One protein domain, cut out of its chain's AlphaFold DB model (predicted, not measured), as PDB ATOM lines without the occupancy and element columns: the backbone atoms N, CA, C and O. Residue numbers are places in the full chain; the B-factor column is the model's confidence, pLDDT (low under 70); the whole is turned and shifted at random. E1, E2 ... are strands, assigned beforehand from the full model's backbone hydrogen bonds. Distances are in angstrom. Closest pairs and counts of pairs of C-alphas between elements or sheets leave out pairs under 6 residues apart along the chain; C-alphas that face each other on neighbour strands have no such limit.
ATOM      1  N   GLU A  36     185.643 246.410 355.458       69.50
ATOM      2  CA  GLU A  36     185.888 247.833 355.681       69.50
ATOM      3  C   GLU A  36     184.915 248.642 354.834       69.50
ATOM      4  O   GLU A  36     184.773 248.386 353.640       69.50
ATOM      5  N   GLN A  37     184.240 249.616 355.445       68.56
ATOM      6  CA  GLN A  37     183.357 250.553 354.756       68.56
ATOM      7  C   GLN A  37     183.703 251.972 355.189       68.56
ATOM      8  O   GLN A  37     183.726 252.284 356.379       68.56
ATOM      9  N   TRP A  38     183.952 252.832 354.212       61.69
ATOM     10  CA  TRP A  38     184.282 254.237 354.397       61.69
ATOM     11  C   TRP A  38     183.303 255.074 353.584       61.69
ATOM     12  O   TRP A  38     183.040 254.774 352.424       61.69
ATOM     13  N   MET A  39     182.754 256.126 354.183       67.81
ATOM     14  CA  MET A  39     181.847 257.054 353.511       67.81
ATOM     15  C   MET A  39     182.455 258.454 353.544       67.81
ATOM     16  O   MET A  39     182.580 259.044 354.614       67.81
ATOM     17  N   ASP A  40     182.808 258.988 352.375       63.53
ATOM     18  CA  ASP A  40     183.054 260.418 352.187       63.53
ATOM     19  C   ASP A  40     181.806 261.040 351.551       63.53
ATOM     20  O   ASP A  40     181.452 260.710 350.413       63.53
ATOM     21  N   ALA A  41     181.108 261.884 352.310       63.50
ATOM     22  CA  ALA A  41     179.954 262.637 351.843       63.50
ATOM     23  C   ALA A  41     180.134 264.113 352.201       63.50
ATOM     24  O   ALA A  41     180.188 264.471 353.376       63.50
ATOM     25  N   THR A  42     180.193 264.971 351.183       71.75
ATOM     26  CA  THR A  42     180.309 266.424 351.353       71.75
ATOM     27  C   THR A  42     179.138 267.111 350.659       71.75
ATOM     28  O   THR A  42     178.912 266.910 349.463       71.75
ATOM     29  N   VAL A  43     178.402 267.930 351.414       71.44
ATOM     30  CA  VAL A  43     177.374 268.840 350.889       71.44
ATOM     31  C   VAL A  43     178.008 270.215 350.731       71.44
ATOM     32  O   VAL A  43     178.547 270.759 351.695       71.44
ATOM     33  N   HIS A  44     177.975 270.761 349.521       67.25
ATOM     34  CA  HIS A  44     178.490 272.095 349.231       67.25
ATOM     35  C   HIS A  44     177.406 273.151 349.494       67.25
ATOM     36  O   HIS A  44     176.211 272.858 349.507       67.25
ATOM     37  N   ALA A  45     177.825 274.392 349.758       57.81
ATOM     38  CA  ALA A  45     176.927 275.487 350.146       57.81
ATOM     39  C   ALA A  45     175.913 275.885 349.054       57.81
ATOM     40  O   ALA A  45     174.940 276.578 349.338       57.81
ATOM     41  N   ASP A  46     176.149 275.449 347.822       64.75
ATOM     42  CA  ASP A  46     175.317 275.615 346.631       64.75
ATOM     43  C   ASP A  46     174.312 274.464 346.419       64.75
ATOM     44  O   ASP A  46     173.556 274.495 345.454       64.75
ATOM     45  N   GLY A  47     174.265 273.475 347.320       65.31
ATOM     46  CA  GLY A  47     173.340 272.339 347.249       65.31
ATOM     47  C   GLY A  47     173.915 271.082 346.590       65.31
ATOM     48  O   GLY A  47     173.268 270.038 346.656       65.31
ATOM     49  N   TYR A  48     175.138 271.132 346.042       75.69
ATOM     50  CA  TYR A  48     175.769 269.973 345.402       75.69
ATOM     51  C   TYR A  48     176.137 268.880 346.410       75.69
ATOM     52  O   TYR A  48     176.764 269.129 347.451       75.69
ATOM     53  N   LEU A  49     175.816 267.636 346.058       80.06
ATOM     54  CA  LEU A  49     176.037 266.456 346.890       80.06
ATOM     55  C   LEU A  49     177.122 265.565 346.284       80.06
ATOM     56  O   LEU A  49     176.901 264.923 345.259       80.06
ATOM     57  N   LYS A  50     178.272 265.446 346.956       81.19
ATOM     58  CA  LYS A  50     179.357 264.540 346.550       81.19
ATOM     59  C   LYS A  50     179.436 263.329 347.477       81.19
ATOM     60  O   LYS A  50     179.495 263.513 348.690       81.19
ATOM     61  N   ARG A  51     179.446 262.108 346.926       78.19
ATOM     62  CA  ARG A  51     179.496 260.839 347.683       78.19
ATOM     63  C   ARG A  51     180.470 259.828 347.079       78.19
ATOM     64  O   ARG A  51     180.187 259.244 346.040       78.19
ATOM     65  N   ASN A  52     181.566 259.532 347.768       82.62
ATOM     66  CA  ASN A  52     182.584 258.589 347.290       82.62
ATOM     67  C   ASN A  52     182.851 257.481 348.318       82.62
ATOM     68  O   ASN A  52     183.933 257.441 348.906       82.62
ATOM     69  N   PRO A  53     181.873 256.603 348.604       82.19
ATOM     70  CA  PRO A  53     182.091 255.540 349.567       82.19
ATOM     71  C   PRO A  53     183.030 254.467 349.004       82.19
ATOM     72  O   PRO A  53     182.988 254.147 347.818       82.19
ATOM     73  N   TRP A  54     183.848 253.880 349.867       83.62
ATOM     74  CA  TRP A  54     184.770 252.796 349.543       83.62
ATOM     75  C   TRP A  54     184.475 251.603 350.447       83.62
ATOM     76  O   TRP A  54     184.354 251.760 351.659       83.62
ATOM     77  N   SER A  55     184.320 250.420 349.860       87.31
ATOM     78  CA  SER A  55     184.056 249.177 350.582       87.31
ATOM     79  C   SER A  55     185.002 248.071 350.131       87.31
ATOM     80  O   SER A  55     185.222 247.886 348.933       87.31
ATOM     81  N   SER A  56     185.532 247.296 351.073       88.88
ATOM     82  CA  SER A  56     186.292 246.086 350.762       88.88
ATOM     83  C   SER A  56     185.924 244.925 351.682       88.88
ATOM     84  O   SER A  56     185.565 245.137 352.842       88.88
ATOM     85  N   SER A  57     185.971 243.693 351.169       87.75
ATOM     86  CA  SER A  57     185.704 242.497 351.970       87.75
ATOM     87  C   SER A  57     186.505 241.276 351.523       87.75
ATOM     88  O   SER A  57     186.760 241.070 350.337       87.75
ATOM     89  N   ILE A  58     186.865 240.430 352.490       88.00
ATOM     90  CA  ILE A  58     187.372 239.075 352.258       88.00
ATOM     91  C   ILE A  58     186.363 238.082 352.848       88.00
ATOM     92  O   ILE A  58     186.117 238.061 354.053       88.00
ATOM     93  N   GLY A  59     185.770 237.263 351.984       77.31
ATOM     94  CA  GLY A  59     184.790 236.224 352.303       77.31
ATOM     95  C   GLY A  59     183.378 236.732 352.608       77.31
ATOM     96  O   GLY A  59     182.456 235.922 352.673       77.31
ATOM     97  N   GLY A  60     183.188 238.042 352.789       83.69
ATOM     98  CA  GLY A  60     181.898 238.656 353.098       83.69
ATOM     99  C   GLY A  60     181.222 239.309 351.883       83.69
ATOM    100  O   GLY A  60     181.897 239.721 350.935       83.69
ATOM    101  N   PRO A  61     179.881 239.417 351.893       87.12
ATOM    102  CA  PRO A  61     179.154 240.183 350.890       87.12
ATOM    103  C   PRO A  61     179.384 241.692 351.069       87.12
ATOM    104  O   PRO A  61     179.443 242.192 352.193       87.12
ATOM    105  N   ILE A  62     179.439 242.426 349.958       87.12
ATOM    106  CA  ILE A  62     179.322 243.887 349.930       87.12
ATOM    107  C   ILE A  62     177.958 244.227 349.342       87.12
ATOM    108  O   ILE A  62     177.654 243.832 348.220       87.12
ATOM    109  N   ALA A  63     177.148 244.970 350.090       83.62
ATOM    110  CA  ALA A  63     175.879 245.504 349.617       83.62
ATOM    111  C   ALA A  63     175.943 247.034 349.623       83.62
ATOM    112  O   ALA A  63     176.246 247.651 350.647       83.62
ATOM    113  N   GLY A  64     175.676 247.639 348.470       76.75
ATOM    114  CA  GLY A  64     175.408 249.059 348.347       76.75
ATOM    115  C   GLY A  64     174.076 249.386 349.012       76.75
ATOM    116  O   GLY A  64     173.128 248.615 348.933       76.75
ATOM    117  N   GLY A  65     174.009 250.528 349.692       75.06
ATOM    118  CA  GLY A  65     172.749 251.015 350.242       75.06
ATOM    119  C   GLY A  65     171.877 251.641 349.160       75.06
ATOM    120  O   GLY A  65     172.384 252.397 348.319       75.06
ATOM    121  N   ASP A  66     170.577 251.375 349.231       80.44
ATOM    122  CA  ASP A  66     169.590 252.047 348.395       80.44
ATOM    123  C   ASP A  66     169.582 253.546 348.697       80.44
ATOM    124  O   ASP A  66     169.788 253.971 349.844       80.44
ATOM    125  N   GLN A  67     169.376 254.379 347.681       75.56
ATOM    126  CA  GLN A  67     169.343 255.828 347.879       75.56
ATOM    127  C   GLN A  67     168.176 256.465 347.152       75.56
ATOM    128  O   GLN A  67     167.913 256.199 345.986       75.56
ATOM    129  N   VAL A  68     167.540 257.403 347.844       77.25
ATOM    130  CA  VAL A  68     166.557 258.310 347.265       77.25
ATOM    131  C   VAL A  68     167.087 259.727 347.429       77.25
ATOM    132  O   VAL A  68     167.454 260.128 348.538       77.25
ATOM    133  N   ALA A  69     167.167 260.479 346.337       76.12
ATOM    134  CA  ALA A  69     167.626 261.861 346.346       76.12
ATOM    135  C   ALA A  69     166.749 262.725 345.435       76.12
ATOM    136  O   ALA A  69     166.433 262.329 344.321       76.12
ATOM    137  N   ALA A  70     166.366 263.905 345.916       80.62
ATOM    138  CA  ALA A  70     165.613 264.902 345.158       80.62
ATOM    139  C   ALA A  70     166.375 266.236 345.199       80.62
ATOM    140  O   ALA A  70     165.970 267.160 345.905       80.62
ATOM    141  N   VAL A  71     167.562 266.264 344.588       73.31
ATOM    142  CA  VAL A  71     168.494 267.400 344.615       73.31
ATOM    143  C   VAL A  71     169.280 267.465 343.311       73.31
ATOM    144  O   VAL A  71     169.624 266.424 342.746       73.31
ATOM    145  N   ASP A  72     169.624 268.680 342.896       82.00
ATOM    146  CA  ASP A  72     170.496 268.915 341.749       82.00
ATOM    147  C   ASP A  72     171.967 268.692 342.128       82.00
ATOM    148  O   ASP A  72     172.369 268.812 343.290       82.00
ATOM    149  N   GLY A  73     172.799 268.375 341.138       80.88
ATOM    150  CA  GLY A  73     174.246 268.355 341.310       80.88
ATOM    151  C   GLY A  73     174.755 267.194 342.162       80.88
ATOM    152  O   GLY A  73     175.595 267.374 343.049       80.88
ATOM    153  N   ILE A  74     174.255 265.983 341.914       82.81
ATOM    154  CA  ILE A  74     174.730 264.774 342.594       82.81
ATOM    155  C   ILE A  74     175.949 264.221 341.862       82.81
ATOM    156  O   ILE A  74     175.847 263.816 340.710       82.81
ATOM    157  N   GLN A  75     177.074 264.081 342.558       84.56
ATOM    158  CA  GLN A  75     178.237 263.347 342.068       84.56
ATOM    159  C   GLN A  75     178.548 262.162 342.980       84.56
ATOM    160  O   GLN A  75     178.755 262.338 344.182       84.56
ATOM    161  N   GLY A  76     178.646 260.952 342.426       82.62
ATOM    162  CA  GLY A  76     179.019 259.780 343.212       82.62
ATOM    163  C   GLY A  76     179.939 258.792 342.509       82.62
ATOM    164  O   GLY A  76     179.599 258.268 341.452       82.62
ATOM    165  N   ASN A  77     181.076 258.479 343.130       86.31
ATOM    166  CA  ASN A  77     182.044 257.504 342.618       86.31
ATOM    167  C   ASN A  77     182.314 256.411 343.671       86.31
ATOM    168  O   ASN A  77     183.392 256.395 344.270       86.31
ATOM    169  N   PRO A  78     181.331 255.541 343.974       85.44
ATOM    170  CA  PRO A  78     181.516 254.486 344.960       85.44
ATOM    171  C   PRO A  78     182.474 253.404 344.440       85.44
ATOM    172  O   PRO A  78     182.454 253.066 343.258       85.44
ATOM    173  N   TRP A  79     183.280 252.826 345.324       87.50
ATOM    174  CA  TRP A  79     184.230 251.759 345.005       87.50
ATOM    175  C   TRP A  79     183.982 250.547 345.895       87.50
ATOM    176  O   TRP A  79     183.868 250.688 347.110       87.50
ATOM    177  N   SER A  80     183.898 249.357 345.308       90.00
ATOM    178  CA  SER A  80     183.704 248.093 346.021       90.00
ATOM    179  C   SER A  80     184.676 247.027 345.525       90.00
ATOM    180  O   SER A  80     184.824 246.835 344.319       90.00
ATOM    181  N   SER A  81     185.320 246.304 346.440       91.31
ATOM    182  CA  SER A  81     186.200 245.180 346.097       91.31
ATOM    183  C   SER A  81     185.994 243.988 347.022       91.31
ATOM    184  O   SER A  81     186.061 244.139 348.240       91.31
ATOM    185  N   SER A  82     185.771 242.795 346.471       90.75
ATOM    186  CA  SER A  82     185.562 241.581 347.264       90.75
ATOM    187  C   SER A  82     186.417 240.410 346.789       90.75
ATOM    188  O   SER A  82     186.639 240.212 345.595       90.75
ATOM    189  N   ILE A  83     186.882 239.601 347.739       91.31
ATOM    190  CA  ILE A  83     187.491 238.294 347.477       91.31
ATOM    191  C   ILE A  83     186.613 237.230 348.130       91.31
ATOM    192  O   ILE A  83     186.519 237.165 349.350       91.31
ATOM    193  N   GLY A  84     185.994 236.370 347.330       83.06
ATOM    194  CA  GLY A  84     185.177 235.236 347.760       83.06
ATOM    195  C   GLY A  84     183.738 235.581 348.151       83.06
ATOM    196  O   GLY A  84     182.979 234.668 348.461       83.06
ATOM    197  N   GLY A  85     183.352 236.861 348.132       87.31
ATOM    198  CA  GLY A  85     181.997 237.313 348.441       87.31
ATOM    199  C   GLY A  85     181.328 238.058 347.279       87.31
ATOM    200  O   GLY A  85     182.013 238.587 346.401       87.31
ATOM    201  N   PRO A  86     179.986 238.105 347.245       90.69
ATOM    202  CA  PRO A  86     179.249 238.854 346.233       90.69
ATOM    203  C   PRO A  86     179.356 240.371 346.455       90.69
ATOM    204  O   PRO A  86     179.485 240.829 347.592       90.69
ATOM    205  N   ILE A  87     179.243 241.145 345.375       92.12
ATOM    206  CA  ILE A  87     179.022 242.596 345.407       92.12
ATOM    207  C   ILE A  87     177.647 242.871 344.801       92.12
ATOM    208  O   ILE A  87     177.398 242.496 343.659       92.12
ATOM    209  N   ALA A  88     176.768 243.536 345.540       89.75
ATOM    210  CA  ALA A  88     175.486 244.024 345.048       89.75
ATOM    211  C   ALA A  88     175.457 245.551 345.148       89.75
ATOM    212  O   ALA A  88     175.746 246.106 346.207       89.75
ATOM    213  N   GLY A  89     175.135 246.239 344.058       83.31
ATOM    214  CA  GLY A  89     174.774 247.652 344.078       83.31
ATOM    215  C   GLY A  89     173.428 247.845 344.779       83.31
ATOM    216  O   GLY A  89     172.617 246.929 344.808       83.31
ATOM    217  N   GLY A  90     173.213 249.025 345.358       80.88
ATOM    218  CA  GLY A  90     171.907 249.395 345.909       80.88
ATOM    219  C   GLY A  90     171.037 250.072 344.856       80.88
ATOM    220  O   GLY A  90     171.571 250.732 343.952       80.88
ATOM    221  N   ASP A  91     169.727 249.995 345.026       84.69
ATOM    222  CA  ASP A  91     168.739 250.604 344.139       84.69
ATOM    223  C   ASP A  91     168.658 252.108 344.361       84.69
ATOM    224  O   ASP A  91     168.901 252.628 345.453       84.69
ATOM    225  N   GLN A  92     168.370 252.861 343.310       81.56
ATOM    226  CA  GLN A  92     168.500 254.310 343.365       81.56
ATOM    227  C   GLN A  92     167.321 254.990 342.703       81.56
ATOM    228  O   GLN A  92     166.962 254.680 341.573       81.56
ATOM    229  N   VAL A  93     166.784 255.996 343.382       83.75
ATOM    230  CA  VAL A  93     165.772 256.897 342.842       83.75
ATOM    231  C   VAL A  93     166.310 258.314 342.943       83.75
ATOM    232  O   VAL A  93     166.616 258.792 344.036       83.75
ATOM    233  N   ALA A  94     166.457 258.989 341.810       82.19
ATOM    234  CA  ALA A  94     166.950 260.359 341.771       82.19
ATOM    235  C   ALA A  94     166.000 261.276 340.996       82.19
ATOM    236  O   ALA A  94     165.566 260.938 339.901       82.19
ATOM    237  N   ALA A  95     165.695 262.439 341.557       83.19
ATOM    238  CA  ALA A  95     165.007 263.520 340.866       83.19
ATOM    239  C   ALA A  95     165.862 264.790 340.952       83.19
ATOM    240  O   ALA A  95     166.265 265.169 342.054       83.19
ATOM    241  N   GLY A  96     166.144 265.425 339.820       80.31
ATOM    242  CA  GLY A  96     166.951 266.645 339.747       80.31
ATOM    243  C   GLY A  96     168.006 266.588 338.650       80.31
ATOM    244  O   GLY A  96     168.214 265.551 338.015       80.31
ATOM    245  N   ASP A  97     168.685 267.712 338.462       84.44
ATOM    246  CA  ASP A  97     169.539 267.939 337.301       84.44
ATOM    247  C   ASP A  97     171.020 267.684 337.609       84.44
ATOM    248  O   ASP A  97     171.498 267.841 338.735       84.44
ATOM    249  N   GLY A  98     171.799 267.315 336.592       84.19
ATOM    250  CA  GLY A  98     173.258 267.221 336.688       84.19
ATOM    251  C   GLY A  98     173.744 266.071 337.573       84.19
ATOM    252  O   GLY A  98     174.632 266.252 338.413       84.19
ATOM    253  N   ILE A  99     173.173 264.878 337.398       85.50
ATOM    254  CA  ILE A  99     173.544 263.678 338.158       85.50
ATOM    255  C   ILE A  99     174.697 262.951 337.457       85.50
ATOM    256  O   ILE A  99     174.542 262.442 336.351       85.50
ATOM    257  N   GLN A 100     175.840 262.805 338.127       88.06
ATOM    258  CA  GLN A 100     177.003 262.060 337.637       88.06
ATOM    259  C   GLN A 100     177.351 260.894 338.560       88.06
ATOM    260  O   GLN A 100     177.605 261.083 339.753       88.06
ATOM    261  N   ARG A 101     177.412 259.672 338.022       85.31
ATOM    262  CA  ARG A 101     177.729 258.472 338.810       85.31
ATOM    263  C   ARG A 101     178.698 257.534 338.105       85.31
ATOM    264  O   ARG A 101     178.410 257.040 337.020       85.31
ATOM    265  N   ASN A 102     179.812 257.218 338.759       89.38
ATOM    266  CA  ASN A 102     180.833 256.314 338.220       89.38
ATOM    267  C   ASN A 102     181.218 255.249 339.261       89.38
ATOM    268  O   ASN A 102     182.285 255.343 339.874       89.38
ATOM    269  N   PRO A 103     180.334 254.270 339.540       88.44
ATOM    270  CA  PRO A 103     180.634 253.201 340.481       88.44
ATOM    271  C   PRO A 103     181.692 252.244 339.918       88.44
ATOM    272  O   PRO A 103     181.684 251.927 338.731       88.44
ATOM    273  N   TRP A 104     182.569 251.741 340.780       91.06
ATOM    274  CA  TRP A 104     183.588 250.749 340.447       91.06
ATOM    275  C   TRP A 104     183.428 249.519 341.336       91.06
ATOM    276  O   TRP A 104     183.400 249.642 342.558       91.06
ATOM    277  N   SER A 105     183.330 248.339 340.732       93.12
ATOM    278  CA  SER A 105     183.206 247.064 341.439       93.12
ATOM    279  C   SER A 105     184.202 246.045 340.900       93.12
ATOM    280  O   SER A 105     184.312 245.855 339.690       93.12
ATOM    281  N   SER A 106     184.912 245.358 341.793       94.25
ATOM    282  CA  SER A 106     185.834 244.279 341.434       94.25
ATOM    283  C   SER A 106     185.651 243.072 342.343       94.25
ATOM    284  O   SER A 106     185.639 243.220 343.561       94.25
ATOM    285  N   SER A 107     185.524 241.874 341.776       93.19
ATOM    286  CA  SER A 107     185.354 240.647 342.556       93.19
ATOM    287  C   SER A 107     186.247 239.511 342.071       93.19
ATOM    288  O   SER A 107     186.454 239.315 340.874       93.19
ATOM    289  N   ILE A 108     186.760 238.727 343.016       94.12
ATOM    290  CA  ILE A 108     187.419 237.446 342.752       94.12
ATOM    291  C   ILE A 108     186.610 236.353 343.442       94.12
ATOM    292  O   ILE A 108     186.544 236.307 344.662       94.12
ATOM    293  N   GLY A 109     186.022 235.444 342.673       87.06
ATOM    294  CA  GLY A 109     185.268 234.285 343.150       87.06
ATOM    295  C   GLY A 109     183.821 234.576 343.556       87.06
ATOM    296  O   GLY A 109     183.124 233.645 343.947       87.06
ATOM    297  N   GLY A 110     183.360 235.828 343.462       90.06
ATOM    298  CA  GLY A 110     181.986 236.220 343.771       90.06
ATOM    299  C   GLY A 110     181.296 236.938 342.605       90.06
ATOM    300  O   GLY A 110     181.970 237.506 341.747       90.06
ATOM    301  N   PRO A 111     179.954 236.923 342.552       93.75
ATOM    302  CA  PRO A 111     179.192 237.661 341.551       93.75
ATOM    303  C   PRO A 111     179.226 239.177 341.807       93.75
ATOM    304  O   PRO A 111     179.393 239.615 342.948       93.75
ATOM    305  N   ILE A 112     179.004 239.964 340.754       95.75
ATOM    306  CA  ILE A 112     178.711 241.402 340.828       95.75
ATOM    307  C   ILE A 112     177.313 241.636 340.253       95.75
ATOM    308  O   ILE A 112     177.049 241.237 339.123       95.75
ATOM    309  N   ALA A 113     176.438 242.295 341.002       93.44
ATOM    310  CA  ALA A 113     175.133 242.752 340.537       93.44
ATOM    311  C   ALA A 113     175.045 244.276 340.672       93.44
ATOM    312  O   ALA A 113     175.379 244.823 341.722       93.44
ATOM    313  N   GLY A 114     174.625 244.971 339.618       87.88
ATOM    314  CA  GLY A 114     174.198 246.365 339.693       87.88
ATOM    315  C   GLY A 114     172.855 246.479 340.417       87.88
ATOM    316  O   GLY A 114     172.104 245.513 340.456       87.88
ATOM    317  N   GLY A 115     172.579 247.646 340.999       84.69
ATOM    318  CA  GLY A 115     171.250 247.968 341.525       84.69
ATOM    319  C   GLY A 115     170.407 248.690 340.480       84.69
ATOM    320  O   GLY A 115     170.960 249.352 339.589       84.69
ATOM    321  N   ASP A 116     169.094 248.624 340.629       87.25
ATOM    322  CA  ASP A 116     168.135 249.236 339.717       87.25
ATOM    323  C   ASP A 116     168.080 250.746 339.912       87.25
ATOM    324  O   ASP A 116     168.369 251.287 340.982       87.25
ATOM    325  N   GLN A 117     167.757 251.471 338.847       84.50
ATOM    326  CA  GLN A 117     167.856 252.924 338.839       84.50
ATOM    327  C   GLN A 117     166.606 253.564 338.246       84.50
ATOM    328  O   GLN A 117     166.271 253.336 337.092       84.50
ATOM    329  N   VAL A 118     165.998 254.489 338.977       87.12
ATOM    330  CA  VAL A 118     164.945 255.375 338.477       87.12
ATOM    331  C   VAL A 118     165.458 256.806 338.512       87.12
ATOM    332  O   VAL A 118     165.967 257.255 339.541       87.12
ATOM    333  N   ALA A 119     165.354 257.532 337.401       85.38
ATOM    334  CA  ALA A 119     165.709 258.944 337.386       85.38
ATOM    335  C   ALA A 119     164.749 259.843 336.603       85.38
ATOM    336  O   ALA A 119     164.182 259.437 335.591       85.38
ATOM    337  N   ALA A 120     164.604 261.075 337.085       86.19
ATOM    338  CA  ALA A 120     163.870 262.165 336.447       86.19
ATOM    339  C   ALA A 120     164.657 263.485 336.591       86.19
ATOM    340  O   ALA A 120     165.330 263.667 337.606       86.19
ATOM    341  N   GLY A 121     164.559 264.397 335.623       84.31
ATOM    342  CA  GLY A 121     165.367 265.632 335.553       84.31
ATOM    343  C   GLY A 121     166.298 265.645 334.341       84.31
ATOM    344  O   GLY A 121     166.110 264.835 333.445       84.31
ATOM    345  N   ASP A 122     167.315 266.500 334.322       84.44
ATOM    346  CA  ASP A 122     168.156 266.707 333.135       84.44
ATOM    347  C   ASP A 122     169.634 266.356 333.368       84.44
ATOM    348  O   ASP A 122     170.184 266.475 334.465       84.44
ATOM    349  N   GLY A 123     170.338 265.954 332.309       85.06
ATOM    350  CA  GLY A 123     171.798 265.835 332.312       85.06
ATOM    351  C   GLY A 123     172.330 264.737 333.235       85.06
ATOM    352  O   GLY A 123     173.084 265.000 334.177       85.06
ATOM    353  N   ILE A 124     171.983 263.485 332.939       86.56
ATOM    354  CA  ILE A 124     172.410 262.313 333.710       86.56
ATOM    355  C   ILE A 124     173.584 261.615 333.026       86.56
ATOM    356  O   ILE A 124     173.468 261.137 331.901       86.56
ATOM    357  N   GLN A 125     174.704 261.462 333.734       89.75
ATOM    358  CA  GLN A 125     175.877 260.717 333.269       89.75
ATOM    359  C   GLN A 125     176.177 259.517 334.166       89.75
ATOM    360  O   GLN A 125     176.278 259.641 335.391       89.75
ATOM    361  N   ARG A 126     176.356 258.342 333.559       86.00
ATOM    362  CA  ARG A 126     176.588 257.079 334.270       86.00
ATOM    363  C   ARG A 126     177.664 256.238 333.598       86.00
ATOM    364  O   ARG A 126     177.471 255.757 332.486       86.00
ATOM    365  N   ASN A 127     178.764 255.983 334.297       90.88
ATOM    366  CA  ASN A 127     179.851 255.149 333.775       90.88
ATOM    367  C   ASN A 127     180.271 254.091 334.809       90.88
ATOM    368  O   ASN A 127     181.326 254.225 335.435       90.88
ATOM    369  N   PRO A 128     179.435 253.064 335.059       90.50
ATOM    370  CA  PRO A 128     179.795 251.984 335.966       90.50
ATOM    371  C   PRO A 128     180.912 251.117 335.372       90.50
ATOM    372  O   PRO A 128     180.920 250.835 334.176       90.50
ATOM    373  N   TRP A 129     181.822 250.652 336.221       94.00
ATOM    374  CA  TRP A 129     182.891 249.726 335.862       94.00
ATOM    375  C   TRP A 129     182.814 248.484 336.743       94.00
ATOM    376  O   TRP A 129     182.852 248.593 337.968       94.00
ATOM    377  N   SER A 130     182.711 247.310 336.127       95.44
ATOM    378  CA  SER A 130     182.635 246.027 336.825       95.44
ATOM    379  C   SER A 130     183.662 245.046 336.276       95.44
ATOM    380  O   SER A 130     183.749 244.843 335.065       95.44
ATOM    381  N   SER A 131     184.424 244.408 337.161       96.06
ATOM    382  CA  SER A 131     185.388 243.367 336.799       96.06
ATOM    383  C   SER A 131     185.249 242.151 337.703       96.06
ATOM    384  O   SER A 131     185.207 242.290 338.922       96.06
ATOM    385  N   SER A 132     185.189 240.955 337.127       94.69
ATOM    386  CA  SER A 132     185.021 239.715 337.884       94.69
ATOM    387  C   SER A 132     185.949 238.609 337.393       94.69
ATOM    388  O   SER A 132     186.126 238.398 336.193       94.69
ATOM    389  N   ILE A 133     186.509 237.848 338.330       95.38
ATOM    390  CA  ILE A 133     187.199 236.587 338.054       95.38
ATOM    391  C   ILE A 133     186.430 235.469 338.753       95.38
ATOM    392  O   ILE A 133     186.354 235.441 339.972       95.38
ATOM    393  N   GLY A 140     172.067 246.380 336.528       86.31
ATOM    394  CA  GLY A 140     170.736 246.714 337.038       86.31
ATOM    395  C   GLY A 140     169.889 247.391 335.964       86.31
ATOM    396  O   GLY A 140     170.428 247.988 335.015       86.31
ATOM    397  N   ASP A 141     168.579 247.327 336.145       88.81
ATOM    398  CA  ASP A 141     167.609 247.915 335.236       88.81
ATOM    399  C   ASP A 141     167.576 249.433 335.404       88.81
ATOM    400  O   ASP A 141     167.947 249.988 336.446       88.81
ATOM    401  N   GLN A 142     167.171 250.153 334.358       87.38
ATOM    402  CA  GLN A 142     167.026 251.603 334.453       87.38
ATOM    403  C   GLN A 142     165.731 252.103 333.840       87.38
ATOM    404  O   GLN A 142     165.375 251.764 332.717       87.38
ATOM    405  N   VAL A 143     165.094 253.017 334.561       87.94
ATOM    406  CA  VAL A 143     163.956 253.804 334.108       87.94
ATOM    407  C   VAL A 143     164.342 255.276 334.169       87.94
ATOM    408  O   VAL A 143     164.800 255.760 335.208       87.94
ATOM    409  N   ALA A 144     164.181 255.997 333.067       85.88
ATOM    410  CA  ALA A 144     164.506 257.413 332.987       85.88
ATOM    411  C   ALA A 144     163.397 258.212 332.289       85.88
ATOM    412  O   ALA A 144     162.886 257.791 331.257       85.88
ATOM    413  N   ALA A 145     163.043 259.367 332.845       86.62
ATOM    414  CA  ALA A 145     162.187 260.370 332.211       86.62
ATOM    415  C   ALA A 145     162.921 261.718 332.247       86.62
ATOM    416  O   ALA A 145     162.803 262.448 333.234       86.62
ATOM    417  N   VAL A 146     163.787 261.964 331.262       78.00
ATOM    418  CA  VAL A 146     164.877 262.947 331.359       78.00
ATOM    419  C   VAL A 146     165.332 263.475 330.005       78.00
ATOM    420  O   VAL A 146     165.316 262.723 329.029       78.00
ATOM    421  N   ASP A 147     165.886 264.687 329.998       82.38
ATOM    422  CA  ASP A 147     166.603 265.230 328.846       82.38
ATOM    423  C   ASP A 147     168.122 265.098 329.049       82.38
ATOM    424  O   ASP A 147     168.714 265.583 330.017       82.38
ATOM    425  N   GLY A 148     168.795 264.411 328.130       82.88
ATOM    426  CA  GLY A 148     170.240 264.209 328.141       82.88
ATOM    427  C   GLY A 148     170.689 263.075 329.064       82.88
ATOM    428  O   GLY A 148     171.128 263.309 330.193       82.88
ATOM    429  N   ILE A 149     170.695 261.840 328.554       86.19
ATOM    430  CA  ILE A 149     171.333 260.686 329.213       86.19
ATOM    431  C   ILE A 149     172.634 260.346 328.511       86.19
ATOM    432  O   ILE A 149     172.650 260.101 327.309       86.19
ATOM    433  N   GLN A 150     173.707 260.175 329.277       89.88
ATOM    434  CA  GLN A 150     174.922 259.532 328.803       89.88
ATOM    435  C   GLN A 150     175.281 258.321 329.667       89.88
ATOM    436  O   GLN A 150     175.480 258.438 330.875       89.88
ATOM    437  N   GLY A 151     175.401 257.149 329.044       87.94
ATOM    438  CA  GLY A 151     175.743 255.898 329.717       87.94
ATOM    439  C   GLY A 151     176.894 255.155 329.044       87.94
ATOM    440  O   GLY A 151     176.729 254.673 327.927       87.94
ATOM    441  N   ASN A 152     178.032 254.979 329.717       91.62
ATOM    442  CA  ASN A 152     179.149 254.172 329.197       91.62
ATOM    443  C   ASN A 152     179.571 253.087 330.207       91.62
ATOM    444  O   ASN A 152     180.638 253.191 330.819       91.62
ATOM    445  N   PRO A 153     178.729 252.066 330.446       90.94
ATOM    446  CA  PRO A 153     179.067 250.987 331.362       90.94
ATOM    447  C   PRO A 153     180.174 250.098 330.779       90.94
ATOM    448  O   PRO A 153     180.178 249.791 329.588       90.94
ATOM    449  N   TRP A 154     181.088 249.643 331.628       94.94
ATOM    450  CA  TRP A 154     182.165 248.724 331.273       94.94
ATOM    451  C   TRP A 154     182.092 247.479 332.149       94.94
ATOM    452  O   TRP A 154     182.063 247.583 333.375       94.94
TER     453      TRP A 154
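Overview. This is residues 36 to 133 and 140 to 154 of the 322 residues of an uncharacterized protein of Caenorhabditis nigoni (UniProt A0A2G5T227). The chain is wound in stacked, flattened turns, a solenoid whose successive turns pair in parallel along two long walls. One wall holds E3, E4, E6, E7, E9, E10 and E12, the other E5 and E8, with E11 and E13 bending from one wall to the other; at the E3 and E4 end of the stack, E1 and E2 run antiparallel beside E4 and E3. The printed part has 113 residues with thirteen named strands, E1 to E13 in order, and no named helix, and the class is all strand. The strands form a mixed sheet in the order E1, E4, E7, E10, E12 and a branched sheet of the other eight. The whole is compact, with a radius of gyration of the C-alphas of 14.1 A and spans of 39 by 28 by 18 A.

Arrangement. E1, residues 36 to 38, is antiparallel to E4, residues 54 to 58, with N 36 and O 56 2.9 A apart, within hydrogen-bond range. E2, residues 41 to 43, and E3, residues 49 to 51, form a hairpin, with N 42 and O 50 at 3.0 A. E4 is parallel to E7, residues 79 to 83, N 55 to O 79 at 2.8 A; E7 is parallel to E10, residues 104 to 108, N 80 to O 104 at 2.8 A; E10 is parallel to E12, residues 129 to 133, N 105 to O 129 at 2.8 A. E3 is parallel to E6, residues 74 to 76, N 51 to O 75 at 2.8 A, and E6 to E9, residues 99 to 101, N 100 to O 74 at 2.8 A. E5, residues 67 to 70, is parallel to E8, residues 92 to 95, N 93 to O 67 at 2.8 A. E11, residues 117 to 126, bends by 138 degrees at residue 122; E8, N 118 to O 92 at 2.8 A, and E9, N 125 to O 99 at 2.8 A, lie on one side of it. E13, residues 142 to 151, lies on the other side, N 143 to O 117 at 2.8 A. The branched sheet is twisted.

Along the chain. E1 begins at C-alpha 36, (185.888, 247.833, 355.681). From first to last C-alpha, E4 is 14.2 A long, E7 14.1 A, E10 and E12 14.0 A each, E11 10.7 A and E13 10.8 A. E13 bends by 136 degrees at residue 146 and ends at C-alpha 151, (175.743, 255.898, 329.717).

Size, cuts and confidence. The two C-alphas farthest apart are those of Asp 46 and Gly 109, 42.7 A. Residues 134 to 139 are cut out, and C-alphas 133 and 140 are 19.4 A apart across the cut. Of the links printed whole, E4 to E5, E7 to E8 and E10 to E11 are short, and the others tight. The mean pLDDT of the printed part is 84.0; residues 36 to 41 and 44 to 47 are under 70.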